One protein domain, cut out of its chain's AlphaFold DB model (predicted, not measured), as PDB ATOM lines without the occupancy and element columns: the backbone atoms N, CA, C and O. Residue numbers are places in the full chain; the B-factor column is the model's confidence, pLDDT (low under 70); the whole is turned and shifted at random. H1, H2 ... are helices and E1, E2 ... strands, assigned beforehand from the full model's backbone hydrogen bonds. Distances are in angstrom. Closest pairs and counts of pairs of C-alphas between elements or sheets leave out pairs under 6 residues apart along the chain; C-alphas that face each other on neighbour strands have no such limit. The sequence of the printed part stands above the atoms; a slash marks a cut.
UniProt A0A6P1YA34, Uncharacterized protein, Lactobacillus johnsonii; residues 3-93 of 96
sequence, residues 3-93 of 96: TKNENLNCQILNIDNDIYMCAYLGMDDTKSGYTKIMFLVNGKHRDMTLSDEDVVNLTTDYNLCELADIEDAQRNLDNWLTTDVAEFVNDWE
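This is residues 3 to 93 of the 96 residues of an uncharacterized protein of Lactobacillus johnsonii (UniProt A0A6P1YA34). A strongly twisted sheet of four antiparallel strands, E1 to E4, has its named helices over one face, and the other face is bare of named helices. H2 runs along the strands over E2 and E3, H3 crosses E2 beyond the end of H2, and H1 stands up from the sheet where E4 ends. The printed part has 91 residues, with four named strands followed by three named helices, in the sheet order E1, E2, E3, E4. The class is mixed, helices and strands. The whole is compact, with a radius of gyration of the C-alphas of 12.9 A, and elongated, spanning 39 by 25 by 21 A.

E1, residues 10 to 15, E2, residues 18 to 30, E3, residues 34 to 41, and E4, residues 44 to 51, form a meander, each strand the antiparallel neighbour of the one before. The hairpin E1 and E2 has N 11 and O 22 within hydrogen-bond range at 2.8 A. In the hairpin E2 and E3, N 25 and O 38 are 2.9 A apart, and in the hairpin E3 and E4, N 37 and O 48 are 2.9 A apart. E2 bends by 55 degrees at residue 26, and residues 3 to 4 pair antiparallel with its residues 26 to 27. H1, residues 52 to 61, is on the sheet over E4 at a height of 8.4 A, on a local plane of only just enough C-alphas, 6, and stands up from it at 64 degrees. H2, residues 70 to 83, is on the same face at a height over the sheet of 9.4 A, along the strands, at 2 degrees to E3 on the local plane. H1 and H2 touch at a steep tilt of 53 degrees, the same way; their closest C-alphas, Val 56 and Ala 73, are 5.5 A apart. H3, residues 85 to 91, is on that face too, over E2 at a height of 7.5 A and across the strands at 69 degrees to E2 on the local plane. H2 and H3 make two layers with the sheet, helices on one face of it. H2 and H3 are close but not clearly touching, with C-alphas 81 and 88 closest at 7.3 A, and about perpendicular at 76 degrees. H1 and H3 are apart. In H1, H2 and H3 every O i to N i+4 pair is within hydrogen-bond range.

E1 begins at C-alpha 10, (198.340, 181.419, 292.099). E2 measures 33.6 A from first to last C-alpha, E3 22.0 A and E4 23.5 A. H2 measures 20.0 A, and H3 ends at C-alpha 91, (210.833, 192.935, 290.639).

The C-alphas farthest apart, those of Asn 17 and Lys 31, are 40.4 A apart. The printed part has no cut. No link is long. Residues 3 to 7 and 66 to 68 are under 70 in pLDDT.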
ATOM      1  N   THR A   3     196.887 185.005 274.601       59.28
ATOM      2  CA  THR A   3     197.202 183.782 275.352       59.28
ATOM      3  C   THR A   3     196.334 183.789 276.604       59.28
ATOM      4  O   THR A   3     196.570 184.499 277.579       59.28
ATOM      5  N   LYS A   4     195.226 183.049 276.562       56.47
ATOM      6  CA  LYS A   4     194.384 182.880 277.742       56.47
ATOM      7  C   LYS A   4     194.975 181.750 278.573       56.47
ATOM      8  O   LYS A   4     194.953 180.603 278.135       56.47
ATOM      9  N   ASN A   5     195.490 182.063 279.759       60.38
ATOM     10  CA  ASN A   5     195.986 181.026 280.650       60.38
ATOM     11  C   ASN A   5     194.799 180.266 281.269       60.38
ATOM     12  O   ASN A   5     194.083 180.790 282.122       60.38
ATOM     13  N   GLU A   6     194.543 179.043 280.798       59.28
ATOM     14  CA  GLU A   6     193.472 178.183 281.328       59.28
ATOM     15  C   GLU A   6     193.848 177.521 282.666       59.28
ATOM     16  O   GLU A   6     192.968 177.035 283.376       59.28
ATOM     17  N   ASN A   7     195.131 177.555 283.045       64.38
ATOM     18  CA  ASN A   7     195.665 177.018 284.294       64.38
ATOM     19  C   ASN A   7     196.253 178.149 285.138       64.38
ATOM     20  O   ASN A   7     197.464 178.268 285.315       64.38
ATOM     21  N   LEU A   8     195.358 178.987 285.656       72.00
ATOM     22  CA  LEU A   8     195.699 180.132 286.492       72.00
ATOM     23  C   LEU A   8     196.429 179.656 287.759       72.00
ATOM     24  O   LEU A   8     195.816 179.132 288.691       72.00
ATOM     25  N   ASN A   9     197.753 179.796 287.758       80.62
ATOM     26  CA  ASN A   9     198.612 179.401 288.863       80.62
ATOM     27  C   ASN A   9     198.753 180.578 289.833       80.62
ATOM     28  O   ASN A   9     199.304 181.622 289.482       80.62
ATOM     29  N   CYS A  10     198.219 180.420 291.043       88.81
ATOM     30  CA  CYS A  10     198.340 181.419 292.099       88.81
ATOM     31  C   CYS A  10     199.601 181.156 292.924       88.81
ATOM     32  O   CYS A  10     199.792 180.055 293.439       88.81
ATOM     33  N   GLN A  11     200.412 182.189 293.113       94.31
ATOM     34  CA  GLN A  11     201.632 182.152 293.910       94.31
ATOM     35  C   GLN A  11     201.560 183.138 295.068       94.31
ATOM     36  O   GLN A  11     200.817 184.119 295.028       94.31
ATOM     37  N   ILE A  12     202.318 182.850 296.121       95.06
ATOM     38  CA  ILE A  12     202.408 183.698 297.306       95.06
ATOM     39  C   ILE A  12     203.712 184.488 297.245       95.06
ATOM     40  O   ILE A  12     204.780 183.890 297.135       95.06
ATOM     41  N   LEU A  13     203.614 185.809 297.375       94.81
ATOM     42  CA  LEU A  13     204.740 186.724 297.528       94.81
ATOM     43  C   LEU A  13     204.735 187.309 298.949       94.81
ATOM     44  O   LEU A  13     203.698 187.780 299.413       94.81
ATOM     45  N   ASN A  14     205.883 187.285 299.636       93.94
ATOM     46  CA  ASN A  14     206.042 187.830 300.989       93.94
ATOM     47  C   ASN A  14     206.997 189.034 300.966       93.94
ATOM     48  O   ASN A  14     208.161 188.854 300.616       93.94
ATOM     49  N   ILE A  15     206.534 190.212 301.394       92.31
ATOM     50  CA  ILE A  15     207.320 191.461 301.453       92.31
ATOM     51  C   ILE A  15     207.176 192.064 302.847       92.31
ATOM     52  O   ILE A  15     206.061 192.356 303.252       92.31
ATOM     53  N   ASP A  16     208.268 192.235 303.596       86.00
ATOM     54  CA  ASP A  16     208.304 192.980 304.871       86.00
ATOM     55  C   ASP A  16     207.154 192.695 305.875       86.00
ATOM     56  O   ASP A  16     206.766 193.557 306.666       86.00
ATOM     57  N   ASN A  17     206.687 191.437 305.917       88.81
ATOM     58  CA  ASN A  17     205.567 190.870 306.703       88.81
ATOM     59  C   ASN A  17     204.165 190.918 306.070       88.81
ATOM     60  O   ASN A  17     203.234 190.356 306.651       88.81
ATOM     61  N   ASP A  18     204.012 191.501 304.887       92.88
ATOM     62  CA  ASP A  18     202.791 191.427 304.091       92.88
ATOM     63  C   ASP A  18     202.815 190.218 303.145       92.88
ATOM     64  O   ASP A  18     203.861 189.819 302.627       92.88
ATOM     65  N   ILE A  19     201.635 189.627 302.928       93.69
ATOM     66  CA  ILE A  19     201.436 188.468 302.053       93.69
ATOM     67  C   ILE A  19     200.530 188.876 300.894       93.69
ATOM     68  O   ILE A  19     199.373 189.253 301.097       93.69
ATOM     69  N   TYR A  20     201.036 188.732 299.674       95.00
ATOM     70  CA  TYR A  20     200.313 189.003 298.441       95.00
ATOM     71  C   TYR A  20     200.047 187.696 297.695       95.00
ATOM     72  O   TYR A  20     200.920 186.837 297.581       95.00
ATOM     73  N   MET A  21     198.830 187.538 297.175       95.00
ATOM     74  CA  MET A  21     198.530 186.477 296.213       95.00
ATOM     75  C   MET A  21     198.689 187.026 294.802       95.00
ATOM     76  O   MET A  21     198.002 187.982 294.448       95.00
ATOM     77  N   CYS A  22     199.544 186.409 294.004       95.31
ATOM     78  CA  CYS A  22     199.869 186.819 292.646       95.31
ATOM     79  C   CYS A  22     199.373 185.758 291.668       95.31
ATOM     80  O   CYS A  22     199.581 184.567 291.889       95.31
ATOM     81  N   ALA A  23     198.734 186.168 290.580       93.75
ATOM     82  CA  ALA A  23     198.394 185.272 289.487       93.75
ATOM     83  C   ALA A  23     198.604 185.963 288.145       93.75
ATOM     84  O   ALA A  23     198.222 187.121 287.966       93.75
ATOM     85  N   TYR A  24     199.181 185.233 287.198       94.50
ATOM     86  CA  TYR A  24     199.307 185.672 285.817       94.50
ATOM     87  C   TYR A  24     198.017 185.343 285.055       94.50
ATOM     88  O   TYR A  24     197.516 184.220 285.123       94.50
ATOM     89  N   LEU A  25     197.445 186.334 284.365       92.56
ATOM     90  CA  LEU A  25     196.161 186.203 283.666       92.56
ATOM     91  C   LEU A  25     196.314 185.956 282.161       92.56
ATOM     92  O   LEU A  25     195.361 185.504 281.522       92.56
ATOM     93  N   GLY A  26     197.483 186.263 281.602       92.06
ATOM     94  CA  GLY A  26     197.752 186.204 280.167       92.06
ATOM     95  C   GLY A  26     198.320 187.509 279.616       92.06
ATOM     96  O   GLY A  26     198.424 188.521 280.321       92.06
ATOM     97  N   MET A  27     198.630 187.483 278.323       92.00
ATOM     98  CA  MET A  27     199.093 188.637 277.561       92.00
ATOM     99  C   MET A  27     198.257 188.845 276.296       92.00
ATOM    100  O   MET A  27     197.611 187.921 275.793       92.00
ATOM    101  N   ASP A  28     198.238 190.083 275.806       91.00
ATOM    102  CA  ASP A  28     197.552 190.464 274.574       91.00
ATOM    103  C   ASP A  28     198.397 191.422 273.730       91.00
ATOM    104  O   ASP A  28     199.058 192.327 274.251       91.00
ATOM    105  N   ASP A  29     198.301 191.257 272.413       86.56
ATOM    106  CA  ASP A  29     198.945 192.152 271.455       86.56
ATOM    107  C   ASP A  29     198.092 193.399 271.286       86.56
ATOM    108  O   ASP A  29     196.923 193.347 270.885       86.56
ATOM    109  N   THR A  30     198.695 194.557 271.504       79.25
ATOM    110  CA  THR A  30     198.068 195.821 271.135       79.25
ATOM    111  C   THR A  30     198.370 196.144 269.670       79.25
ATOM    112  O   THR A  30     199.380 195.734 269.101       79.25
ATOM    113  N   LYS A  31     197.513 196.941 269.025       72.56
ATOM    114  CA  LYS A  31     197.630 197.280 267.590       72.56
ATOM    115  C   LYS A  31     198.854 198.142 267.218       72.56
ATOM    116  O   LYS A  31     198.910 198.634 266.094       72.56
ATOM    117  N   SER A  32     199.792 198.382 268.131       80.19
ATOM    118  CA  SER A  32     200.845 199.391 267.976       80.19
ATOM    119  C   SER A  32     202.257 198.898 268.309       80.19
ATOM    120  O   SER A  32     203.116 199.736 268.545       80.19
ATOM    121  N   GLY A  33     202.504 197.582 268.306       89.19
ATOM    122  CA  GLY A  33     203.819 197.023 268.667       89.19
ATOM    123  C   GLY A  33     204.098 197.108 270.169       89.19
ATOM    124  O   GLY A  33     205.194 197.470 270.596       89.19
ATOM    125  N   TYR A  34     203.047 196.882 270.960       92.94
ATOM    126  CA  TYR A  34     203.154 196.741 272.404       92.94
ATOM    127  C   TYR A  34     202.413 195.493 272.853       92.94
ATOM    128  O   TYR A  34     201.325 195.196 272.348       92.94
ATOM    129  N   THR A  35     202.949 194.856 273.881       93.25
ATOM    130  CA  THR A  35     202.355 193.720 274.578       93.25
ATOM    131  C   THR A  35     201.771 194.195 275.902       93.25
ATOM    132  O   THR A  35     202.462 194.813 276.715       93.25
ATOM    133  N   LYS A  36     200.489 193.904 276.138       94.38
ATOM    134  CA  LYS A  36     199.845 194.099 277.438       94.38
ATOM    135  C   LYS A  36     199.943 192.806 278.242       94.38
ATOM    136  O   LYS A  36     199.430 191.786 277.797       94.38
ATOM    137  N   ILE A  37     200.520 192.860 279.438       94.31
ATOM    138  CA  ILE A  37     200.652 191.717 280.351       94.31
ATOM    139  C   ILE A  37     199.751 191.959 281.562       94.31
ATOM    140  O   ILE A  37     199.754 193.051 282.131       94.31
ATOM    141  N   MET A  38     198.935 190.969 281.927       94.44
ATOM    142  CA  MET A  38     197.867 191.119 282.915       94.44
ATOM    143  C   MET A  38     198.072 190.205 284.120       94.44
ATOM    144  O   MET A  38     198.363 189.016 283.985       94.44
ATOM    145  N   PHE A  39     197.817 190.750 285.306       94.81
ATOM    146  CA  PHE A  39     197.995 190.074 286.585       94.81
ATOM    147  C   PHE A  39     196.795 190.299 287.510       94.81
ATOM    148  O   PHE A  39     196.043 191.272 287.386       94.81
ATOM    149  N   LEU A  40     196.646 189.406 288.483       94.12
ATOM    150  CA  LEU A  40     195.809 189.588 289.660       94.12
ATOM    151  C   LEU A  40     196.713 189.576 290.893       94.12
ATOM    152  O   LEU A  40     197.317 188.552 291.199       94.12
ATOM    153  N   VAL A  41     196.796 190.702 291.601       95.19
ATOM    154  CA  VAL A  41     197.609 190.848 292.815       95.19
ATOM    155  C   VAL A  41     196.697 191.214 293.980       95.19
ATOM    156  O   VAL A  41     196.038 192.254 293.968       95.19
ATOM    157  N   ASN A  42     196.596 190.319 294.961       93.00
ATOM    158  CA  ASN A  42     195.709 190.410 296.124       93.00
ATOM    159  C   ASN A  42     194.254 190.788 295.759       93.00
ATOM    160  O   ASN A  42     193.631 191.661 296.364       93.00
ATOM    161  N   GLY A  43     193.727 190.168 294.697       89.69
ATOM    162  CA  GLY A  43     192.370 190.414 294.195       89.69
ATOM    163  C   GLY A  43     192.194 191.696 293.369       89.69
ATOM    164  O   GLY A  43     191.093 191.943 292.878       89.69
ATOM    165  N   LYS A  44     193.246 192.500 293.172       94.31
ATOM    166  CA  LYS A  44     193.237 193.678 292.295       94.31
ATOM    167  C   LYS A  44     193.834 193.336 290.933       94.31
ATOM    168  O   LYS A  44     194.886 192.706 290.852       94.31
ATOM    169  N   HIS A  45     193.187 193.790 289.862       94.56
ATOM    170  CA  HIS A  45     193.771 193.717 288.526       94.56
ATOM    171  C   HIS A  45     194.957 194.673 288.410       94.56
ATOM    172  O   HIS A  45     194.853 195.841 288.785       94.56
ATOM    173  N   ARG A  46     196.058 194.166 287.859       94.62
ATOM    174  CA  ARG A  46     197.232 194.943 287.466       94.62
ATOM    175  C   ARG A  46     197.554 194.635 286.023       94.62
ATOM    176  O   ARG A  46     197.341 193.515 285.560       94.62
ATOM    177  N   ASP A  47     198.072 195.625 285.321       93.31
ATOM    178  CA  ASP A  47     198.621 195.406 284.003       93.31
ATOM    179  C   ASP A  47     199.814 196.308 283.742       93.31
ATOM    180  O   ASP A  47     199.938 197.386 284.321       93.31
ATOM    181  N   MET A  48     200.684 195.825 282.868       93.06
ATOM    182  CA  MET A  48     201.784 196.587 282.304       93.06
ATOM    183  C   MET A  48     201.692 196.517 280.784       93.06
ATOM    184  O   MET A  48     201.211 195.534 280.219       93.06
ATOM    185  N   THR A  49     202.149 197.572 280.122       94.06
ATOM    186  CA  THR A  49     202.253 197.617 278.665       94.06
ATOM    187  C   THR A  49     203.711 197.852 278.314       94.06
ATOM    188  O   THR A  49     204.270 198.874 278.703       94.06
ATOM    189  N   LEU A  50     204.312 196.899 277.610       93.75
ATOM    190  CA  LEU A  50     205.708 196.926 277.182       93.75
ATOM    191  C   LEU A  50     205.770 197.065 275.667       93.75
ATOM    192  O   LEU A  50     204.914 196.510 274.977       93.75
ATOM    193  N   SER A  51     206.749 197.800 275.141       94.44
ATOM    194  CA  SER A  51     207.002 197.771 273.696       94.44
ATOM    195  C   SER A  51     207.554 196.406 273.280       94.44
ATOM    196  O   SER A  51     208.087 195.676 274.116       94.44
ATOM    197  N   ASP A  52     207.455 196.052 272.000       91.81
ATOM    198  CA  ASP A  52     208.021 194.787 271.508       91.81
ATOM    199  C   ASP A  52     209.535 194.690 271.788       91.81
ATOM    200  O   ASP A  52     210.038 193.628 272.152       91.81
ATOM    201  N   GLU A  53     210.255 195.813 271.690       92.31
ATOM    202  CA  GLU A  53     211.677 195.895 272.045       92.31
ATOM    203  C   GLU A  53     211.904 195.611 273.535       92.31
ATOM    204  O   GLU A  53     212.786 194.826 273.881       92.31
ATOM    205  N   ASP A  54     211.076 196.179 274.417       93.00
ATOM    206  CA  ASP A  54     211.170 195.924 275.857       93.00
ATOM    207  C   ASP A  54     210.875 194.461 276.191       93.00
ATOM    208  O   ASP A  54     211.539 193.899 277.052       93.00
ATOM    209  N   VAL A  55     209.923 193.814 275.508       92.81
ATOM    210  CA  VAL A  55     209.636 192.383 275.707       92.81
ATOM    211  C   VAL A  55     210.839 191.527 275.313       92.81
ATOM    212  O   VAL A  55     211.232 190.638 276.068       92.81
ATOM    213  N   VAL A  56     211.462 191.801 274.164       91.94
ATOM    214  CA  VAL A  56     212.660 191.070 273.717       91.94
ATOM    215  C   VAL A  56     213.821 191.279 274.694       91.94
ATOM    216  O   VAL A  56     214.438 190.301 275.132       91.94
ATOM    217  N   ASN A  57     214.079 192.525 275.097       91.00
ATOM    218  CA  ASN A  57     215.127 192.852 276.065       91.00
ATOM    219  C   ASN A  57     214.877 192.156 277.408       91.00
ATOM    220  O   ASN A  57     215.757 191.462 277.906       91.00
ATOM    221  N   LEU A  58     213.648 192.227 277.926       91.00
ATOM    222  CA  LEU A  58     213.237 191.567 279.162       91.00
ATOM    223  C   LEU A  58     213.504 190.058 279.114       91.00
ATOM    224  O   LEU A  58     214.098 189.496 280.027       91.00
ATOM    225  N   THR A  59     213.111 189.383 278.032       90.38
ATOM    226  CA  THR A  59     213.347 187.934 277.908       90.38
ATOM    227  C   THR A  59     214.825 187.569 277.817       90.38
ATOM    228  O   THR A  59     215.203 186.471 278.225       90.38
ATOM    229  N   THR A  60     215.662 188.485 277.331       87.31
ATOM    230  CA  THR A  60     217.119 188.323 277.327       87.31
ATOM    231  C   THR A  60     217.687 188.516 278.734       87.31
ATOM    232  O   THR A  60     218.486 187.698 279.184       87.31
ATOM    233  N   ASP A  61     217.229 189.540 279.458       87.81
ATOM    234  CA  ASP A  61     217.677 189.868 280.818       87.81
ATOM    235  C   ASP A  61     217.342 188.755 281.823       87.81
ATOM    236  O   ASP A  61     218.182 188.381 282.641       87.81
ATOM    237  N   TYR A  62     216.154 188.156 281.705       85.56
ATOM    238  CA  TYR A  62     215.746 186.985 282.494       85.56
ATOM    239  C   TYR A  62     216.307 185.654 281.951       85.56
ATOM    240  O   TYR A  62     215.970 184.586 282.462       85.56
ATOM    241  N   ASN A  63     217.168 185.691 280.924       87.62
ATOM    242  CA  ASN A  63     217.769 184.518 280.283       87.62
ATOM    243  C   ASN A  63     216.731 183.461 279.843       87.62
ATOM    244  O   ASN A  63     216.954 182.252 279.946       87.62
ATOM    245  N   LEU A  64     215.570 183.926 279.374       85.06
ATOM    246  CA  LEU A  64     214.463 183.087 278.911       85.06
ATOM    247  C   LEU A  64     214.646 182.665 277.449       85.06
ATOM    248  O   LEU A  64     214.121 181.632 277.036       85.06
ATOM    249  N   CYS A  65     215.379 183.457 276.658       80.19
ATOM    250  CA  CYS A  65     215.713 183.138 275.275       80.19
ATOM    251  C   CYS A  65     216.977 183.876 274.793       80.19
ATOM    252  O   CYS A  65     217.171 185.048 275.108       80.19
ATOM    253  N   GLU A  66     217.811 183.217 273.982       68.81
ATOM    254  CA  GLU A  66     218.932 183.851 273.276       68.81
ATOM    255  C   GLU A  66     218.438 184.399 271.920       68.81
ATOM    256  O   GLU A  66     218.320 183.650 270.955       68.81
ATOM    257  N   LEU A  67     218.140 185.706 271.852       64.00
ATOM    258  CA  LEU A  67     217.757 186.461 270.639       64.00
ATOM    259  C   LEU A  67     216.597 185.849 269.827       64.00
ATOM    260  O   LEU A  67     216.768 185.340 268.718       64.00
ATOM    261  N   ALA A  68     215.400 185.979 270.389       60.72
ATOM    262  CA  ALA A  68     214.126 185.656 269.762       60.72
ATOM    263  C   ALA A  68     213.555 186.836 268.953       60.72
ATOM    264  O   ALA A  68     213.795 188.002 269.275       60.72
ATOM    265  N   ASP A  69     212.756 186.538 267.923       85.06
ATOM    266  CA  ASP A  69     211.777 187.508 267.433       85.06
ATOM    267  C   ASP A  69     210.685 187.744 268.498       85.06
ATOM    268  O   ASP A  69     210.637 187.076 269.533       85.06
ATOM    269  N   ILE A  70     209.819 188.738 268.287       90.00
ATOM    270  CA  ILE A  70     208.807 189.101 269.287       90.00
ATOM    271  C   ILE A  70     207.890 187.922 269.654       90.00
ATOM    272  O   ILE A  70     207.548 187.764 270.824       90.00
ATOM    273  N   GLU A  71     207.543 187.057 268.699       89.38
ATOM    274  CA  GLU A  71     206.648 185.920 268.942       89.38
ATOM    275  C   GLU A  71     207.295 184.891 269.880       89.38
ATOM    276  O   GLU A  71     206.666 184.414 270.831       89.38
ATOM    277  N   ASP A  72     208.572 184.571 269.658       89.75
ATOM    278  CA  ASP A  72     209.324 183.679 270.535       89.75
ATOM    279  C   ASP A  72     209.561 184.314 271.917       89.75
ATOM    280  O   ASP A  72     209.455 183.620 272.934       89.75
ATOM    281  N   ALA A  73     209.824 185.623 271.989       91.06
ATOM    282  CA  ALA A  73     209.984 186.341 273.254       91.06
ATOM    283  C   ALA A  73     208.688 186.293 274.082       91.06
ATOM    284  O   ALA A  73     208.692 185.843 275.231       91.06
ATOM    285  N   GLN A  74     207.555 186.649 273.476       91.38
ATOM    286  CA  GLN A  74     206.237 186.579 274.108       91.38
ATOM    287  C   GLN A  74     205.914 185.167 274.602       91.38
ATOM    288  O   GLN A  74     205.501 184.998 275.747       91.38
ATOM    289  N   ARG A  75     206.166 184.133 273.788       90.94
ATOM    290  CA  ARG A  75     205.923 182.737 274.185       90.94
ATOM    291  C   ARG A  75     206.766 182.321 275.392       90.94
ATOM    292  O   ARG A  75     206.264 181.633 276.280       90.94
ATOM    293  N   ASN A  76     208.044 182.692 275.425       91.19
ATOM    294  CA  ASN A  76     208.918 182.355 276.550       91.19
ATOM    295  C   ASN A  76     208.525 183.119 277.819       91.19
ATOM    296  O   ASN A  76     208.491 182.524 278.896       91.19
ATOM    297  N   LEU A  77     208.150 184.393 277.686       92.25
ATOM    298  CA  LEU A  77     207.647 185.190 278.798       92.25
ATOM    299  C   LEU A  77     206.323 184.637 279.348       92.25
ATOM    300  O   LEU A  77     206.176 184.516 280.559       92.25
ATOM    301  N   ASP A  78     205.389 184.229 278.484       91.62
ATOM    302  CA  ASP A  78     204.110 183.609 278.869       91.62
ATOM    303  C   ASP A  78     204.321 182.319 279.681       91.62
ATOM    304  O   ASP A  78     203.719 182.122 280.743       91.62
ATOM    305  N   ASN A  79     205.241 181.463 279.222       89.81
ATOM    306  CA  ASN A  79     205.611 180.227 279.912       89.81
ATOM    307  C   ASN A  79     206.257 180.500 281.276       89.81
ATOM    308  O   ASN A  79     205.939 179.830 282.266       89.81
ATOM    309  N   TRP A  80     207.163 181.475 281.333       91.69
ATOM    310  CA  TRP A  80     207.864 181.814 282.564       91.69
ATOM    311  C   TRP A  80     206.920 182.452 283.586       91.69
ATOM    312  O   TRP A  80     206.842 181.960 284.706       91.69
ATOM    313  N   LEU A  81     206.085 183.418 283.190       92.75
ATOM    314  CA  LEU A  81     205.079 184.036 284.068       92.75
ATOM    315  C   LEU A  81     204.026 183.042 284.575       92.75
ATOM    316  O   LEU A  81     203.485 183.206 285.665       92.75
ATOM    317  N   THR A  82     203.737 181.979 283.824       89.56
ATOM    318  CA  THR A  82     202.881 180.880 284.308       89.56
ATOM    319  C   THR A  82     203.538 180.084 285.448       89.56
ATOM    320  O   THR A  82     202.851 179.478 286.280       89.56
ATOM    321  N   THR A  83     204.870 180.085 285.496       88.56
ATOM    322  CA  THR A  83     205.680 179.289 286.424       88.56
ATOM    323  C   THR A  83     206.225 180.100 287.595       88.56
ATOM    324  O   THR A  83     206.333 179.537 288.680       88.56
ATOM    325  N   ASP A  84     206.506 181.394 287.424       91.38
ATOM    326  CA  ASP A  84     207.108 182.261 288.446       91.38
ATOM    327  C   ASP A  84     206.576 183.708 288.394       91.38
ATOM    328  O   ASP A  84     207.285 184.683 288.155       91.38
ATOM    329  N   VAL A  85     205.262 183.869 288.577       93.31
ATOM    330  CA  VAL A  85     204.643 185.207 288.605       93.31
ATOM    331  C   VAL A  85     205.042 186.016 289.845       93.31
ATOM    332  O   VAL A  85     205.013 187.244 289.799       93.31
ATOM    333  N   ALA A  86     205.367 185.361 290.966       94.81
ATOM    334  CA  ALA A  86     205.697 186.055 292.207       94.81
ATOM    335  C   ALA A  86     207.025 186.817 292.104       94.81
ATOM    336  O   ALA A  86     207.072 187.965 292.547       94.81
ATOM    337  N   GLU A  87     208.056 186.222 291.487       93.56
ATOM    338  CA  GLU A  87     209.327 186.900 291.204       93.56
ATOM    339  C   GLU A  87     209.094 188.145 290.344       93.56
ATOM    340  O   GLU A  87     209.478 189.249 290.720       93.56
ATOM    341  N   PHE A  88     208.333 188.006 289.257       93.69
ATOM    342  CA  PHE A  88     208.052 189.137 288.378       93.69
ATOM    343  C   PHE A  88     207.272 190.269 289.059       93.69
ATOM    344  O   PHE A  88     207.598 191.445 288.907       93.69
ATOM    345  N   VAL A  89     206.224 189.932 289.820       94.00
ATOM    346  CA  VAL A  89     205.444 190.928 290.574       94.00
ATOM    347  C   VAL A  89     206.313 191.643 291.606       94.00
ATOM    348  O   VAL A  89     206.078 192.825 291.861       94.00
ATOM    349  N   ASN A  90     207.296 190.947 292.181       94.62
ATOM    350  CA  ASN A  90     208.242 191.535 293.114       94.62
ATOM    351  C   ASN A  90     209.174 192.541 292.431       94.62
ATOM    352  O   ASN A  90     209.243 193.688 292.865       94.62
ATOM    353  N   ASP A  91     209.840 192.123 291.354       92.88
ATOM    354  CA  ASP A  91     210.833 192.935 290.639       92.88
ATOM    355  C   ASP A  91     210.246 194.235 290.080       92.88
ATOM    356  O   ASP A  91     210.926 195.257 290.004       92.88
ATOM    357  N   TRP A  92     208.966 194.197 289.709       92.69
ATOM    358  CA  TRP A  92     208.232 195.334 289.154       92.69
ATOM    359  C   TRP A  92     207.354 196.063 290.175       92.69
ATOM    360  O   TRP A  92     206.596 196.954 289.790       92.69
ATOM    361  N   GLU A  93     207.423 195.679 291.452       93.88
ATOM    362  CA  GLU A  93     206.684 196.302 292.556       93.88
ATOM    363  C   GLU A  93     205.167 196.436 292.281       93.88
ATOM    364  O   GLU A  93     204.520 197.432 292.604       93.88
TER     365      GLU A  93